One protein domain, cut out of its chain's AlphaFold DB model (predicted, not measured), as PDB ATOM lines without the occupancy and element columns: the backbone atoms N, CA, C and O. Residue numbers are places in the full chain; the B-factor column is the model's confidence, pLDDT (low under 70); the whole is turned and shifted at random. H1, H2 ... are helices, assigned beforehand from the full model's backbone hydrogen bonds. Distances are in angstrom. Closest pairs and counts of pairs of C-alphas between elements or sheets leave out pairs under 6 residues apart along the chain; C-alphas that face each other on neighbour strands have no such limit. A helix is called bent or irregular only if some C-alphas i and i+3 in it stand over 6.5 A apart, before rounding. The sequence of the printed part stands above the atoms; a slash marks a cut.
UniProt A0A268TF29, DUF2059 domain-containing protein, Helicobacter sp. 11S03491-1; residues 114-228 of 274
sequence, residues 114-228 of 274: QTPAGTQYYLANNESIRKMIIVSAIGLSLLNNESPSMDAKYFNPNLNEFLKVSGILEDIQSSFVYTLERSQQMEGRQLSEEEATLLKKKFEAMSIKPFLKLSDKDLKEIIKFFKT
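Overview. This is residues 114 to 228 of the 274 residues of the protein "DUF2059 domain-containing protein" of Helicobacter sp. 11S03491-1 (UniProt A0A268TF29). An elongated body of helices has the long helix H1 running most of its length, with H3 and H4 on the far part of H1 and a head of two short helices, H2 and H5, packed side by side at the end where H1 begins. H5 crosses the first turns of H1, H1 turns aside sharply near its own end, and the unnamed stretch of residues 144 to 156 leads from there back to H2 in the head. The 115 printed residues include five named helices, in the order H1, H2, H3, H4, H5, and no named strand; the class is all helix, with 85 residues in helices. The whole is compact, with a radius of gyration of the C-alphas of 15.2 A, and spans 46 by 27 by 20 A along its three main axes.

Arrangement. The hub is H1, residues 116 to 143, which touches three other helices. It has a kink of 80 degrees near residue 137 and is irregular there: C-alphas 137 and 140 are 9.2 A apart, and the line of H1 is a rough one. With residues 132 to 140 alone it touches H3, residues 168 to 187; the closest C-alphas are those of Ser 136 and Thr 179, 4.8 A apart. These two helices run the same way at a shallow tilt of 25 degrees. H1 also touches H4, residues 193 to 208, with the closest C-alphas those of Ser 128 and Ser 207, 4.6 A apart. H1 and H4 run opposite ways at a shallow tilt of 26 degrees. H3 touches H4 with its residues 172 to 180 alone, at a steep tilt of 50 degrees, opposite ways; the C-alphas of Ile 172 and Glu 204 are the closest, 6.6 A apart. At its first residues, 116 to 121 alone, H1 touches H5, residues 216 to 226. The two are about perpendicular, at 88 degrees, and their closest C-alphas, of Ala 117 and Asp 218, are 4.5 A apart. H5 touches H2, residues 157 to 166, at a shallow tilt of 27 degrees, the same way, with C-alphas of Phe 162 and Ile 223 closest at 5.5 A. H2 and H3 are close but not clearly touching; the C-alphas of Leu 163 and Leu 169 are closest, 6.2 A apart, and the angle of 72 degrees is only just about perpendicular. H2 and H4 are apart, and so are H3 and H5. The helix packing is part aligned, part crossed: 3 of the 5 touching pairs are at a shallow tilt. In H2, H3, H4 and H5 every O i to N i+4 pair is within hydrogen-bond range; in H1 20 of 24 are.

Along the chain. H1 begins at C-alpha 116, at (130.850, 197.098, 95.171), and measures 36.3 A from first to last C-alpha, ending at Leu 143. H2, Pro 157 to Ser 166, measures 14.1 A. H3, Ile 168 to Glu 187, measures 27.9 A and begins at (124.267, 178.993, 99.846). H4, Glu 193 to Ile 208, measures 22.3 A. H5, Asp 216 to Phe 226, measures 15.1 A and ends at (118.593, 187.674, 94.401).

Size, cuts and confidence. The two C-alphas farthest apart, of Thr 115 and Gly 188, are 46.7 A apart, and the first and last printed C-alphas are 16.8 A apart. The printed part has no cut. The link from H1 to H2, 13 residues, is long; H2 to H3 and H3 to H4 are tight links, and H4 to H5, 7 residues, is a short one. The mean pLDDT of the printed part is 71.1, and 57 residues are under 70, among them residues 122 to 142, 145 to 155 and 170 to 188.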
ATOM      1  N   GLN A 114     129.765 194.389  88.709       60.19
ATOM      2  CA  GLN A 114     130.496 195.654  88.677       60.19
ATOM      3  C   GLN A 114     130.183 196.573  89.867       60.19
ATOM      4  O   GLN A 114     130.934 197.521  90.104       60.19
ATOM      5  N   THR A 115     129.119 196.318  90.638       68.31
ATOM      6  CA  THR A 115     128.878 197.076  91.870       68.31
ATOM      7  C   THR A 115     129.831 196.633  92.986       68.31
ATOM      8  O   THR A 115     130.327 195.497  92.979       68.31
ATOM      9  N   PRO A 116     130.086 197.495  93.992       79.19
ATOM     10  CA  PRO A 116     130.850 197.098  95.171       79.19
ATOM     11  C   PRO A 116     130.271 195.851  95.856       79.19
ATOM     12  O   PRO A 116     131.027 194.950  96.209       79.19
ATOM     13  N   ALA A 117     128.941 195.759  95.968       72.00
ATOM     14  CA  ALA A 117     128.266 194.636  96.607       72.00
ATOM     15  C   ALA A 117     128.443 193.328  95.818       72.00
ATOM     16  O   ALA A 117     128.782 192.300  96.405       72.00
ATOM     17  N   GLY A 118     128.294 193.366  94.488       67.00
ATOM     18  CA  GLY A 118     128.539 192.204  93.632       67.00
ATOM     19  C   GLY A 118     129.997 191.740  93.659       67.00
ATOM     20  O   GLY A 118     130.266 190.539  93.722       67.00
ATOM     21  N   THR A 119     130.952 192.674  93.710       66.50
ATOM     22  CA  THR A 119     132.381 192.349  93.855       66.50
ATOM     23  C   THR A 119     132.682 191.689  95.205       66.50
ATOM     24  O   THR A 119     133.368 190.668  95.254       66.50
ATOM     25  N   GLN A 120     132.158 192.229  96.310       68.38
ATOM     26  CA  GLN A 120     132.354 191.635  97.637       68.38
ATOM     27  C   GLN A 120     131.693 190.258  97.748       68.38
ATOM     28  O   GLN A 120     132.292 189.332  98.295       68.38
ATOM     29  N   TYR A 121     130.504 190.090  97.163       71.50
ATOM     30  CA  TYR A 121     129.838 188.795  97.068       71.50
ATOM     31  C   TYR A 121     130.690 187.764  96.315       71.50
ATOM     32  O   TYR A 121     130.910 186.660  96.814       71.50
ATOM     33  N   TYR A 122     131.249 188.141  95.161       61.28
ATOM     34  CA  TYR A 122     132.163 187.291  94.395       61.28
ATOM     35  C   TYR A 122     133.386 186.851  95.219       61.28
ATOM     36  O   TYR A 122     133.756 185.673  95.214       61.28
ATOM     37  N   LEU A 123     134.010 187.780  95.950       61.94
ATOM     38  CA  LEU A 123     135.170 187.485  96.795       61.94
ATOM     39  C   LEU A 123     134.808 186.554  97.961       61.94
ATOM     40  O   LEU A 123     135.547 185.606  98.238       61.94
ATOM     41  N   ALA A 124     133.667 186.791  98.612       62.97
ATOM     42  CA  ALA A 124     133.177 185.958  99.705       62.97
ATOM     43  C   ALA A 124     132.855 184.530  99.235       62.97
ATOM     44  O   ALA A 124     133.270 183.572  99.889       62.97
ATOM     45  N   ASN A 125     132.213 184.379  98.070       62.97
ATOM     46  CA  ASN A 125     131.996 183.074  97.441       62.97
ATOM     47  C   ASN A 125     133.321 182.348  97.198       62.97
ATOM     48  O   ASN A 125     133.462 181.187  97.571       62.97
ATOM     49  N   ASN A 126     134.317 183.032  96.627       55.94
ATOM     50  CA  ASN A 126     135.619 182.429  96.344       55.94
ATOM     51  C   ASN A 126     136.305 181.906  97.620       55.94
ATOM     52  O   ASN A 126     136.753 180.759  97.668       55.94
ATOM     53  N   GLU A 127     136.339 182.718  98.682       60.97
ATOM     54  CA  GLU A 127     136.918 182.310  99.966       60.97
ATOM     55  C   GLU A 127     136.122 181.159 100.614       60.97
ATOM     56  O   GLU A 127     136.720 180.283 101.242       60.97
ATOM     57  N   SER A 128     134.796 181.136 100.446       63.81
ATOM     58  CA  SER A 128     133.913 180.071 100.943       63.81
ATOM     59  C   SER A 128     134.222 178.738 100.261       63.81
ATOM     60  O   SER A 128     134.552 177.758 100.931       63.81
ATOM     61  N   ILE A 129     134.252 178.732  98.926       54.66
ATOM     62  CA  ILE A 129     134.611 177.568  98.102       54.66
ATOM     63  C   ILE A 129     135.988 177.036  98.478       54.66
ATOM     64  O   ILE A 129     136.151 175.840  98.710       54.66
ATOM     65  N   ARG A 130     136.984 177.922  98.590       56.91
ATOM     66  CA  ARG A 130     138.340 177.532  98.984       56.91
ATOM     67  C   ARG A 130     138.334 176.781 100.315       56.91
ATOM     68  O   ARG A 130     139.018 175.771 100.447       56.91
ATOM     69  N   LYS A 131     137.583 177.271 101.303       62.16
ATOM     70  CA  LYS A 131     137.499 176.621 102.615       62.16
ATOM     71  C   LYS A 131     136.807 175.271 102.534       62.16
ATOM     72  O   LYS A 131     137.304 174.344 103.160       62.16
ATOM     73  N   MET A 132     135.746 175.144 101.743       63.34
ATOM     74  CA  MET A 132     135.086 173.856 101.521       63.34
ATOM     75  C   MET A 132     136.036 172.837 100.899       63.34
ATOM     76  O   MET A 132     136.174 171.756 101.449       63.34
ATOM     77  N   ILE A 133     136.787 173.213  99.859       54.97
ATOM     78  CA  ILE A 133     137.791 172.334  99.227       54.97
ATOM     79  C   ILE A 133     138.860 171.895 100.230       54.97
ATOM     80  O   ILE A 133     139.194 170.716 100.306       54.97
ATOM     81  N   ILE A 134     139.405 172.844 101.001       54.97
ATOM     82  CA  ILE A 134     140.416 172.539 102.021       54.97
ATOM     83  C   ILE A 134     139.847 171.547 103.030       54.97
ATOM     84  O   ILE A 134     140.504 170.563 103.347       54.97
ATOM     85  N   VAL A 135     138.623 171.786 103.501       54.88
ATOM     86  CA  VAL A 135     137.940 170.906 104.445       54.88
ATOM     87  C   VAL A 135     137.706 169.517 103.846       54.88
ATOM     88  O   VAL A 135     137.972 168.532 104.527       54.88
ATOM     89  N   SER A 136     137.306 169.418 102.576       54.66
ATOM     90  CA  SER A 136     137.178 168.137 101.869       54.66
ATOM     91  C   SER A 136     138.492 167.366 101.778       54.66
ATOM     92  O   SER A 136     138.472 166.142 101.746       54.66
ATOM     93  N   ALA A 137     139.629 168.065 101.749       52.78
ATOM     94  CA  ALA A 137     140.950 167.448 101.679       52.78
ATOM     95  C   ALA A 137     141.511 167.041 103.052       52.78
ATOM     96  O   ALA A 137     142.247 166.063 103.136       52.78
ATOM     97  N   ILE A 138     141.199 167.791 104.115       49.97
ATOM     98  CA  ILE A 138     141.720 167.529 105.472       49.97
ATOM     99  C   ILE A 138     140.737 166.756 106.363       49.97
ATOM    100  O   ILE A 138     141.109 166.358 107.467       49.97
ATOM    101  N   GLY A 139     139.507 166.541 105.887       61.25
ATOM    102  CA  GLY A 139     138.561 165.544 106.381       61.25
ATOM    103  C   GLY A 139     138.429 165.496 107.900       61.25
ATOM    104  O   GLY A 139     138.108 166.498 108.550       61.25
ATOM    105  N   LEU A 140     138.695 164.325 108.483       64.56
ATOM    106  CA  LEU A 140     138.483 164.081 109.910       64.56
ATOM    107  C   LEU A 140     139.504 164.802 110.796       64.56
ATOM    108  O   LEU A 140     139.243 165.012 111.981       64.56
ATOM    109  N   SER A 141     140.619 165.283 110.234       66.56
ATOM    110  CA  SER A 141     141.614 166.073 110.976       66.56
ATOM    111  C   SER A 141     141.019 167.368 111.545       66.56
ATOM    112  O   SER A 141     141.506 167.897 112.546       66.56
ATOM    113  N   LEU A 142     139.917 167.865 110.971       67.88
ATOM    114  CA  LEU A 142     139.172 169.006 111.506       67.88
ATOM    115  C   LEU A 142     138.489 168.737 112.839       67.88
ATOM    116  O   LEU A 142     138.237 169.695 113.568       67.88
ATOM    117  N   LEU A 143     138.197 167.479 113.185       72.25
ATOM    118  CA  LEU A 143     137.620 167.129 114.485       72.25
ATOM    119  C   LEU A 143     138.543 167.550 115.633       72.25
ATOM    120  O   LEU A 143     138.048 168.042 116.645       72.25
ATOM    121  N   ASN A 144     139.859 167.475 115.413       70.12
ATOM    122  CA  ASN A 144     140.894 167.760 116.408       70.12
ATOM    123  C   ASN A 144     141.297 169.238 116.482       70.12
ATOM    124  O   ASN A 144     141.877 169.667 117.476       70.12
ATOM    125  N   ASN A 145     140.992 170.030 115.450       66.06
ATOM    126  CA  ASN A 145     141.222 171.473 115.486       66.06
ATOM    127  C   ASN A 145     140.201 172.152 116.400       66.06
ATOM    128  O   ASN A 145     139.042 171.732 116.455       66.06
ATOM    129  N   GLU A 146     140.590 173.230 117.084       63.84
ATOM    130  CA  GLU A 146     139.618 174.051 117.806       63.84
ATOM    131  C   GLU A 146     138.483 174.448 116.858       63.84
ATOM    132  O   GLU A 146     138.712 174.917 115.737       63.84
ATOM    133  N   SER A 147     137.242 174.204 117.290       55.66
ATOM    134  CA  SER A 147     136.071 174.639 116.539       55.66
ATOM    135  C   SER A 147     136.188 176.143 116.322       55.66
ATOM    136  O   SER A 147     136.257 176.871 117.314       55.66
ATOM    137  N   PRO A 148     136.172 176.656 115.077       57.03
ATOM    138  CA  PRO A 148     135.919 178.073 114.895       57.03
ATOM    139  C   PRO A 148     134.592 178.370 115.596       57.03
ATOM    140  O   PRO A 148     133.561 177.814 115.215       57.03
ATOM    141  N   SER A 149     134.627 179.174 116.664       54.84
ATOM    142  CA  SER A 149     133.427 179.436 117.451       54.84
ATOM    143  C   SER A 149     132.399 180.143 116.570       54.84
ATOM    144  O   SER A 149     132.526 181.313 116.183       54.84
ATOM    145  N   MET A 150     131.358 179.402 116.219       61.25
ATOM    146  CA  MET A 150     130.111 179.974 115.748       61.25
ATOM    147  C   MET A 150     129.078 179.833 116.844       61.25
ATOM    148  O   MET A 150     128.140 179.049 116.755       61.25
ATOM    149  N   ASP A 151     129.274 180.616 117.895       50.81
ATOM    150  CA  ASP A 151     128.255 180.803 118.915       50.81
ATOM    151  C   ASP A 151     127.253 181.854 118.477       50.81
ATOM    152  O   ASP A 151     127.678 182.939 118.081       50.81
ATOM    153  N   ALA A 152     125.962 181.487 118.577       46.53
ATOM    154  CA  ALA A 152     124.675 182.200 118.428       46.53
ATOM    155  C   ALA A 152     124.480 183.137 117.210       46.53
ATOM    156  O   ALA A 152     123.381 183.265 116.685       46.53
ATOM    157  N   LYS A 153     125.551 183.758 116.726       42.22
ATOM    158  CA  LYS A 153     125.711 185.015 115.991       42.22
ATOM    159  C   LYS A 153     125.611 184.940 114.467       42.22
ATOM    160  O   LYS A 153     126.081 185.854 113.796       42.22
ATOM    161  N   TYR A 154     124.887 183.973 113.907       51.06
ATOM    162  CA  TYR A 154     124.261 184.235 112.599       51.06
ATOM    163  C   TYR A 154     123.274 185.433 112.668       51.06
ATOM    164  O   TYR A 154     122.676 185.810 111.671       51.06
ATOM    165  N   PHE A 155     123.109 186.065 113.843       62.50
ATOM    166  CA  PHE A 155     122.451 187.345 114.123       62.50
ATOM    167  C   PHE A 155     123.007 188.546 113.334       62.50
ATOM    168  O   PHE A 155     123.569 189.492 113.878       62.50
ATOM    169  N   ASN A 156     122.736 188.550 112.039       72.00
ATOM    170  CA  ASN A 156     122.390 189.739 111.284       72.00
ATOM    171  C   ASN A 156     121.151 189.360 110.449       72.00
ATOM    172  O   ASN A 156     121.248 188.439 109.635       72.00
ATOM    173  N   PRO A 157     119.984 190.014 110.630       85.31
ATOM    174  CA  PRO A 157     118.779 189.703 109.860       85.31
ATOM    175  C   PRO A 157     119.007 189.716 108.343       85.31
ATOM    176  O   PRO A 157     118.469 188.859 107.646       85.31
ATOM    177  N   ASN A 158     119.859 190.619 107.843       88.88
ATOM    178  CA  ASN A 158     120.203 190.690 106.426       88.88
ATOM    179  C   ASN A 158     121.082 189.507 106.003       88.88
ATOM    180  O   ASN A 158     120.900 188.982 104.915       88.88
ATOM    181  N   LEU A 159     122.008 189.038 106.847       88.25
ATOM    182  CA  LEU A 159     122.813 187.856 106.520       88.25
ATOM    183  C   LEU A 159     121.938 186.601 106.449       88.25
ATOM    184  O   LEU A 159     122.067 185.821 105.512       88.25
ATOM    185  N   ASN A 160     121.020 186.431 107.401       86.75
ATOM    186  CA  ASN A 160     120.083 185.306 107.398       86.75
ATOM    187  C   ASN A 160     119.156 185.345 106.184       86.75
ATOM    188  O   ASN A 160     118.926 184.323 105.539       86.75
ATOM    189  N   GLU A 161     118.634 186.527 105.851       89.31
ATOM    190  CA  GLU A 161     117.828 186.701 104.649       89.31
ATOM    191  C   GLU A 161     118.642 186.408 103.385       89.31
ATOM    192  O   GLU A 161     118.163 185.678 102.524       89.31
ATOM    193  N   PHE A 162     119.876 186.908 103.294       87.81
ATOM    194  CA  PHE A 162     120.801 186.621 102.200       87.81
ATOM    195  C   PHE A 162     121.043 185.119 102.031       87.81
ATOM    196  O   PHE A 162     120.853 184.596 100.934       87.81
ATOM    197  N   LEU A 163     121.427 184.417 103.100       81.81
ATOM    198  CA  LEU A 163     121.688 182.977 103.064       81.81
ATOM    199  C   LEU A 163     120.453 182.204 102.585       81.81
ATOM    200  O   LEU A 163     120.579 181.292 101.776       81.81
ATOM    201  N   LYS A 164     119.256 182.638 102.999       82.06
ATOM    202  CA  LYS A 164     117.983 182.054 102.568       82.06
ATOM    203  C   LYS A 164     117.658 182.311 101.094       82.06
ATOM    204  O   LYS A 164     117.153 181.418 100.427       82.06
ATOM    205  N   VAL A 165     117.860 183.529 100.584       75.12
ATOM    206  CA  VAL A 165     117.500 183.851  99.187       75.12
ATOM    207  C   VAL A 165     118.551 183.404  98.175       75.12
ATOM    208  O   VAL A 165     118.217 183.251  97.004       75.12
ATOM    209  N   SER A 166     119.799 183.224  98.609       72.56
ATOM    210  CA  SER A 166     120.911 182.822  97.741       72.56
ATOM    211  C   SER A 166     121.037 181.310  97.560       72.56
ATOM    212  O   SER A 166     121.579 180.893  96.546       72.56
ATOM    213  N   GLY A 167     120.542 180.498  98.500       69.19
ATOM    214  CA  GLY A 167     120.673 179.035  98.436       69.19
ATOM    215  C   GLY A 167     122.026 178.492  98.920       69.19
ATOM    216  O   GLY A 167     122.299 177.300  98.811       69.19
ATOM    217  N   ILE A 168     122.890 179.354  99.467       70.31
ATOM    218  CA  ILE A 168     124.267 178.993  99.846       70.31
ATOM    219  C   ILE A 168     124.302 177.948 100.965       70.31
ATOM    220  O   ILE A 168     125.226 177.142 101.024       70.31
ATOM    221  N   LEU A 169     123.319 177.950 101.870       72.00
ATOM    222  CA  LEU A 169     123.259 176.951 102.939       72.00
ATOM    223  C   LEU A 169     123.003 175.556 102.375       72.00
ATOM    224  O   LEU A 169     123.649 174.600 102.797       72.00
ATOM    225  N   GLU A 170     122.099 175.447 101.408       65.94
ATOM    226  CA  GLU A 170     121.779 174.208 100.712       65.94
ATOM    227  C   GLU A 170     122.999 173.680  99.940       65.94
ATOM    228  O   GLU A 170     123.298 172.483  99.989       65.94
ATOM    229  N   ASP A 171     123.763 174.569  99.302       61.19
ATOM    230  CA  ASP A 171     124.979 174.197  98.571       61.19
ATOM    231  C   ASP A 171     126.102 173.726  99.517       61.19
ATOM    232  O   ASP A 171     126.781 172.728  99.252       61.19
ATOM    233  N   ILE A 172     126.271 174.399 100.664       66.31
ATOM    234  CA  ILE A 172     127.214 174.000 101.724       66.31
ATOM    235  C   ILE A 172     126.832 172.629 102.288       66.31
ATOM    236  O   ILE A 172     127.700 171.776 102.472       66.31
ATOM    237  N   GLN A 173     125.546 172.397 102.554       69.50
ATOM    238  CA  GLN A 173     125.057 171.121 103.079       69.50
ATOM    239  C   GLN A 173     125.281 169.976 102.093       69.50
ATOM    240  O   GLN A 173     125.749 168.913 102.500       69.50
ATOM    241  N   SER A 174     125.015 170.208 100.808       63.28
ATOM    242  CA  SER A 174     125.259 169.223  99.746       63.28
ATOM    243  C   SER A 174     126.750 168.873  99.653       63.28
ATOM    244  O   SER A 174     127.127 167.703  99.640       63.28
ATOM    245  N   SER A 175     127.613 169.889  99.721       61.09
ATOM    246  CA  SER A 175     129.073 169.714  99.693       61.09
ATOM    247  C   SER A 175     129.616 169.003 100.935       61.09
ATOM    248  O   SER A 175     130.611 168.275 100.863       61.09
ATOM    249  N   PHE A 176     128.970 169.194 102.089       67.50
ATOM    250  CA  PHE A 176     129.326 168.503 103.322       67.50
ATOM    251  C   PHE A 176     129.048 166.999 103.239       67.50
ATOM    252  O   PHE A 176     129.905 166.222 103.653       67.50
ATOM    253  N   VAL A 177     127.894 166.583 102.700       62.91
ATOM    254  CA  VAL A 177     127.553 165.154 102.547       62.91
ATOM    255  C   VAL A 177     128.636 164.441 101.741       62.91
ATOM    256  O   VAL A 177     129.199 163.452 102.204       62.91
ATOM    257  N   TYR A 178     129.030 165.024 100.611       57.94
ATOM    258  CA  TYR A 178     130.113 164.483  99.795       57.94
ATOM    259  C   TYR A 178     131.464 164.462 100.530       57.94
ATOM    260  O   TYR A 178     132.184 163.462 100.524       57.94
ATOM    261  N   THR A 179     131.807 165.562 101.202       57.44
ATOM    262  CA  THR A 179     133.039 165.665 101.999       57.44
ATOM    263  C   THR A 179     133.111 164.575 103.067       57.44
ATOM    264  O   THR A 179     134.170 163.974 103.270       57.44
ATOM    265  N   LEU A 180     131.991 164.302 103.736       63.12
ATOM    266  CA  LEU A 180     131.877 163.273 104.757       63.12
ATOM    267  C   LEU A 180     132.089 161.877 104.160       63.12
ATOM    268  O   LEU A 180     132.928 161.134 104.666       63.12
ATOM    269  N   GLU A 181     131.393 161.548 103.071       62.16
ATOM    270  CA  GLU A 181     131.526 160.258 102.383       62.16
ATOM    271  C   GLU A 181     132.969 160.001 101.930       62.16
ATOM    272  O   GLU A 181     133.523 158.926 102.163       62.16
ATOM    273  N   ARG A 182     133.622 161.013 101.346       55.59
ATOM    274  CA  ARG A 182     135.023 160.924 100.917       55.59
ATOM    275  C   ARG A 182     135.990 160.739 102.074       55.59
ATOM    276  O   ARG A 182     136.882 159.899 101.985       55.59
ATOM    277  N   SER A 183     135.811 161.496 103.152       56.31
ATOM    278  CA  SER A 183     136.685 161.402 104.325       56.31
ATOM    279  C   SER A 183     136.589 160.015 104.967       56.31
ATOM    280  O   SER A 183     137.608 159.414 105.292       56.31
ATOM    281  N   GLN A 184     135.377 159.459 105.069       59.66
ATOM    282  CA  GLN A 184     135.159 158.106 105.590       59.66
ATOM    283  C   GLN A 184     135.796 157.023 104.706       59.66
ATOM    284  O   GLN A 184     136.367 156.068 105.230       59.66
ATOM    285  N   GLN A 185     135.742 157.181 103.377       56.03
ATOM    286  CA  GLN A 185     136.395 156.274 102.424       56.03
ATOM    287  C   GLN A 185     137.923 156.332 102.515       56.03
ATOM    288  O   GLN A 185     138.572 155.291 102.565       56.03
ATOM    289  N   MET A 186     138.503 157.536 102.531       52.00
ATOM    290  CA  MET A 186     139.958 157.725 102.544       52.00
ATOM    291  C   MET A 186     140.597 157.279 103.857       52.00
ATOM    292  O   MET A 186     141.691 156.724 103.853       52.00
ATOM    293  N   GLU A 187     139.918 157.521 104.975       61.28
ATOM    294  CA  GLU A 187     140.443 157.212 106.304       61.28
ATOM    295  C   GLU A 187     139.991 155.831 106.813       61.28
ATOM    296  O   GLU A 187     140.373 155.420 107.907       61.28
ATOM    297  N   GLY A 188     139.187 155.097 106.026       66.06
ATOM    298  CA  GLY A 188     138.721 153.743 106.350       66.06
ATOM    299  C   GLY A 188     137.926 153.662 107.657       66.06
ATOM    300  O   GLY A 188     137.877 152.609 108.292       66.06
ATOM    301  N   ARG A 189     137.339 154.782 108.090       70.56
ATOM    302  CA  ARG A 189     136.729 154.948 109.409       70.56
ATOM    303  C   ARG A 189     135.339 155.554 109.285       70.56
ATOM    304  O   ARG A 189     135.158 156.608 108.683       70.56
ATOM    305  N   GLN A 190     134.367 154.928 109.946       76.12
ATOM    306  CA  GLN A 190     133.055 155.532 110.169       76.12
ATOM    307  C   GLN A 190     133.110 156.509 111.347       76.12
ATOM    308  O   GLN A 190     133.718 156.224 112.381       76.12
ATOM    309  N   LEU A 191     132.470 157.665 111.178       75.94
ATOM    310  CA  LEU A 191     132.291 158.633 112.259       75.94
ATOM    311  C   LEU A 191     131.126 158.229 113.154       75.94
ATOM    312  O   LEU A 191     130.118 157.722 112.661       75.94
ATOM    313  N   SER A 192     131.235 158.525 114.450       84.50
ATOM    314  CA  SER A 192     130.051 158.539 115.308       84.50
ATOM    315  C   SER A 192     129.093 159.662 114.884       84.50
ATOM    316  O   SER A 192     129.487 160.628 114.223       84.50
ATOM    317  N   GLU A 193     127.826 159.570 115.286       84.44
ATOM    318  CA  GLU A 193     126.834 160.623 115.023       84.44
ATOM    319  C   GLU A 193     127.263 161.981 115.610       84.44
ATOM    320  O   GLU A 193     127.077 163.035 114.991       84.44
ATOM    321  N   GLU A 194     127.915 161.960 116.774       86.12
ATOM    322  CA  GLU A 194     128.459 163.148 117.434       86.12
ATOM    323  C   GLU A 194     129.609 163.769 116.631       86.12
ATOM    324  O   GLU A 194     129.640 164.986 116.430       86.12
ATOM    325  N   GLU A 195     130.524 162.944 116.116       82.81
ATOM    326  CA  GLU A 195     131.642 163.394 115.285       82.81
ATOM    327  C   GLU A 195     131.158 163.948 113.945       82.81
ATOM    328  O   GLU A 195     131.590 165.024 113.531       82.81
ATOM    329  N   ALA A 196     130.212 163.273 113.287       81.06
ATOM    330  CA  ALA A 196     129.612 163.756 112.048       81.06
ATOM    331  C   ALA A 196     128.901 165.103 112.260       81.06
ATOM    332  O   ALA A 196     129.073 166.036 111.471       81.06
ATOM    333  N   THR A 197     128.165 165.246 113.367       84.12
ATOM    334  CA  THR A 197     127.496 166.500 113.740       84.12
ATOM    335  C   THR A 197     128.501 167.617 114.023       84.12
ATOM    336  O   THR A 197     128.310 168.756 113.584       84.12
ATOM    337  N   LEU A 198     129.586 167.320 114.741       84.38
ATOM    338  CA  LEU A 198     130.642 168.287 115.029       84.38
ATOM    339  C   LEU A 198     131.368 168.724 113.751       84.38
ATOM    340  O   LEU A 198     131.578 169.921 113.545       84.38
ATOM    341  N   LEU A 199     131.708 167.775 112.876       79.31
ATOM    342  CA  LEU A 199     132.357 168.051 111.598       79.31
ATOM    343  C   LEU A 199     131.461 168.909 110.703       79.31
ATOM    344  O   LEU A 199     131.942 169.894 110.147       79.31
ATOM    345  N   LYS A 200     130.157 168.609 110.645       82.31
ATOM    346  CA  LYS A 200     129.165 169.416 109.921       82.31
ATOM    347  C   LYS A 200     129.161 170.862 110.396       82.31
ATOM    348  O   LYS A 200     129.296 171.780 109.593       82.31
ATOM    349  N   LYS A 201     129.076 171.076 111.712       83.25
ATOM    350  CA  LYS A 201     129.086 172.427 112.294       83.25
ATOM    351  C   LYS A 201     130.371 173.183 111.959       83.25
ATOM    352  O   LYS A 201     130.312 174.363 111.622       83.25
ATOM    353  N   LYS A 202     131.529 172.518 112.025       80.56
ATOM    354  CA  LYS A 202     132.826 173.115 111.662       80.56
ATOM    355  C   LYS A 202     132.905 173.443 110.168       80.56
ATOM    356  O   LYS A 202     133.373 174.524 109.811       80.56
ATOM    357  N   PHE A 203     132.411 172.551 109.313       78.31
ATOM    358  CA  PHE A 203     132.329 172.745 107.866       78.31
ATOM    359  C   PHE A 203     131.486 173.976 107.523       78.31
ATOM    360  O   PHE A 203     131.961 174.897 106.855       78.31
ATOM    361  N   GLU A 204     130.258 174.030 108.039       81.75
ATOM    362  CA  GLU A 204     129.342 175.156 107.843       81.75
ATOM    363  C   GLU A 204     129.964 176.457 108.367       81.75
ATOM    364  O   GLU A 204     129.959 177.475 107.674       81.75
ATOM    365  N   ALA A 205     130.614 176.413 109.535       82.44
ATOM    366  CA  ALA A 205     131.300 177.562 110.116       82.44
ATOM    367  C   ALA A 205     132.366 178.162 109.222       82.44
ATOM    368  O   ALA A 205     132.417 179.376 109.006       82.44
ATOM    369  N   MET A 206     133.246 177.310 108.715       78.12
ATOM    370  CA  MET A 206     134.336 177.750 107.862       78.12
ATOM    371  C   MET A 206     133.799 178.321 106.555       78.12
ATOM    372  O   MET A 206     134.272 179.375 106.125       78.12
ATOM    373  N   SER A 207     132.785 177.676 105.986       76.50
ATOM    374  CA  SER A 207     132.174 178.042 104.708       76.50
ATOM    375  C   SER A 207     131.376 179.341 104.796       76.50
ATOM    376  O   SER A 207     131.417 180.155 103.881       76.50
ATOM    377  N   ILE A 208     130.717 179.616 105.926       83.88
ATOM    378  CA  ILE A 208     129.912 180.835 106.082       83.88
ATOM    379  C   ILE A 208     130.757 182.033 106.535       83.88
ATOM    380  O   ILE A 208     130.439 183.183 106.222       83.88
ATOM    381  N   LYS A 209     131.886 181.793 107.216       84.81
ATOM    382  CA  LYS A 209     132.773 182.846 107.744       84.81
ATOM    383  C   LYS A 209     133.122 183.976 106.754       84.81
ATOM    384  O   LYS A 209     133.201 185.115 107.209       84.81
ATOM    385  N   PRO A 210     133.355 183.741 105.449       80.69
ATOM    386  CA  PRO A 210     133.593 184.816 104.485       80.69
ATOM    387  C   PRO A 210     132.434 185.809 104.359       80.69
ATOM    388  O   PRO A 210     132.677 187.008 104.264       80.69
ATOM    389  N   PHE A 211     131.185 185.342 104.427       84.56
ATOM    390  CA  PHE A 211     130.001 186.196 104.290       84.56
ATOM    391  C   PHE A 211     129.763 187.083 105.516       84.56
ATOM    392  O   PHE A 211     129.132 188.128 105.398       84.56
ATOM    393  N   LEU A 212     130.344 186.735 106.671       85.81
ATOM    394  CA  LEU A 212     130.342 187.596 107.860       85.81
ATOM    395  C   LEU A 212     131.114 188.910 107.651       85.81
ATOM    396  O   LEU A 212     130.967 189.830 108.450       85.81
ATOM    397  N   LYS A 213     131.955 188.999 106.611       84.88
ATOM    398  CA  LYS A 213     132.705 190.216 106.271       84.88
ATOM    399  C   LYS A 213     131.892 191.200 105.420       84.88
ATOM    400  O   LYS A 213     132.348 192.321 105.216       84.88
ATOM    401  N   LEU A 214     130.728 190.791 104.905       84.00
ATOM    402  CA  LEU A 214     129.872 191.651 104.089       84.00
ATOM    403  C   LEU A 214     129.184 192.703 104.962       84.00
ATOM    404  O   LEU A 214     128.673 192.394 106.040       84.00
ATOM    405  N   SER A 215     129.147 193.948 104.486       91.00
ATOM    406  CA  SER A 215     128.432 195.009 105.192       91.00
ATOM    407  C   SER A 215     126.913 194.852 105.045       91.00
ATOM    408  O   SER A 215     126.424 194.275 104.074       91.00
ATOM    409  N   ASP A 216     126.137 195.438 105.962       91.25
ATOM    410  CA  ASP A 216     124.669 195.485 105.855       91.25
ATOM    411  C   ASP A 216     124.176 196.113 104.550       91.25
ATOM    412  O   ASP A 216     123.144 195.720 104.000       91.25
ATOM    413  N   LYS A 217     124.911 197.114 104.059       94.31
ATOM    414  CA  LYS A 217     124.612 197.776 102.793       94.31
ATOM    415  C   LYS A 217     124.771 196.797 101.630       94.31
ATOM    416  O   LYS A 217     123.861 196.698 100.810       94.31
ATOM    417  N   ASP A 218     125.881 196.059 101.604       88.75
ATOM    418  CA  ASP A 218     126.155 195.076 100.555       88.75
ATOM    419  C   ASP A 218     125.128 193.944 100.606       88.75
ATOM    420  O   ASP A 218     124.535 193.612  99.584       88.75
ATOM    421  N   LEU A 219     124.828 193.418 101.799       91.06
ATOM    422  CA  LEU A 219     123.827 192.366 101.983       91.06
ATOM    423  C   LEU A 219     122.457 192.779 101.430       91.06
ATOM    424  O   LEU A 219     121.840 192.007 100.704       91.06
ATOM    425  N   LYS A 220     121.989 194.004 101.697       93.69
ATOM    426  CA  LYS A 220     120.706 194.497 101.160       93.69
ATOM    427  C   LYS A 220     120.695 194.598  99.636       93.69
ATOM    428  O   LYS A 220     119.685 194.280  99.010       93.69
ATOM    429  N   GLU A 221     121.794 195.045  99.039       90.69
ATOM    430  CA  GLU A 221     121.926 195.139  97.583       90.69
ATOM    431  C   GLU A 221     121.965 193.749  96.934       90.69
ATOM    432  O   GLU A 221     121.253 193.499  95.960       90.69
ATOM    433  N   ILE A 222     122.702 192.818  97.541       82.38
ATOM    434  CA  ILE A 222     122.766 191.414  97.133       82.38
ATOM    435  C   ILE A 222     121.376 190.767  97.241       82.38
ATOM    436  O   ILE A 222     120.892 190.181  96.276       82.38
ATOM    437  N   ILE A 223     120.670 190.936  98.364       88.38
ATOM    438  CA  ILE A 223     119.293 190.439  98.546       88.38
ATOM    439  C   ILE A 223     118.363 191.005  97.471       88.38
ATOM    440  O   ILE A 223     117.552 190.269  96.906       88.38
ATOM    441  N   LYS A 224     118.468 192.305  97.165       90.81
ATOM    442  CA  LYS A 224     117.669 192.936  96.108       90.81
ATOM    443  C   LYS A 224     117.926 192.270  94.756       90.81
ATOM    444  O   LYS A 224     116.960 192.007  94.043       90.81
ATOM    445  N   PHE A 225     119.183 191.971  94.429       82.44
ATOM    446  CA  PHE A 225     119.545 191.237  93.216       82.44
ATOM    447  C   PHE A 225     118.964 189.813  93.210       82.44
ATOM    448  O   PHE A 225     118.276 189.449  92.258       82.44
ATOM    449  N   PHE A 226     119.123 189.044  94.293       75.44
ATOM    450  CA  PHE A 226     118.593 187.674  94.401       75.44
ATOM    451  C   PHE A 226     117.060 187.587  94.375       75.44
ATOM    452  O   PHE A 226     116.487 186.576  93.972       75.44
ATOM    453  N   LYS A 227     116.368 188.669  94.745       82.06
ATOM    454  CA  LYS A 227     114.908 188.775  94.616       82.06
ATOM    455  C   LYS A 227     114.434 189.071  93.192       82.06
ATOM    456  O   LYS A 227     113.232 188.965  92.943       82.06
ATOM    457  N   THR A 228     115.324 189.424  92.264       74.69
ATOM    458  CA  THR A 228     114.959 189.581  90.849       74.69
ATOM    459  C   THR A 228     114.666 188.225  90.202       74.69
ATOM    460  O   THR A 228     115.226 187.202  90.596       74.69
TER     461      THR A 228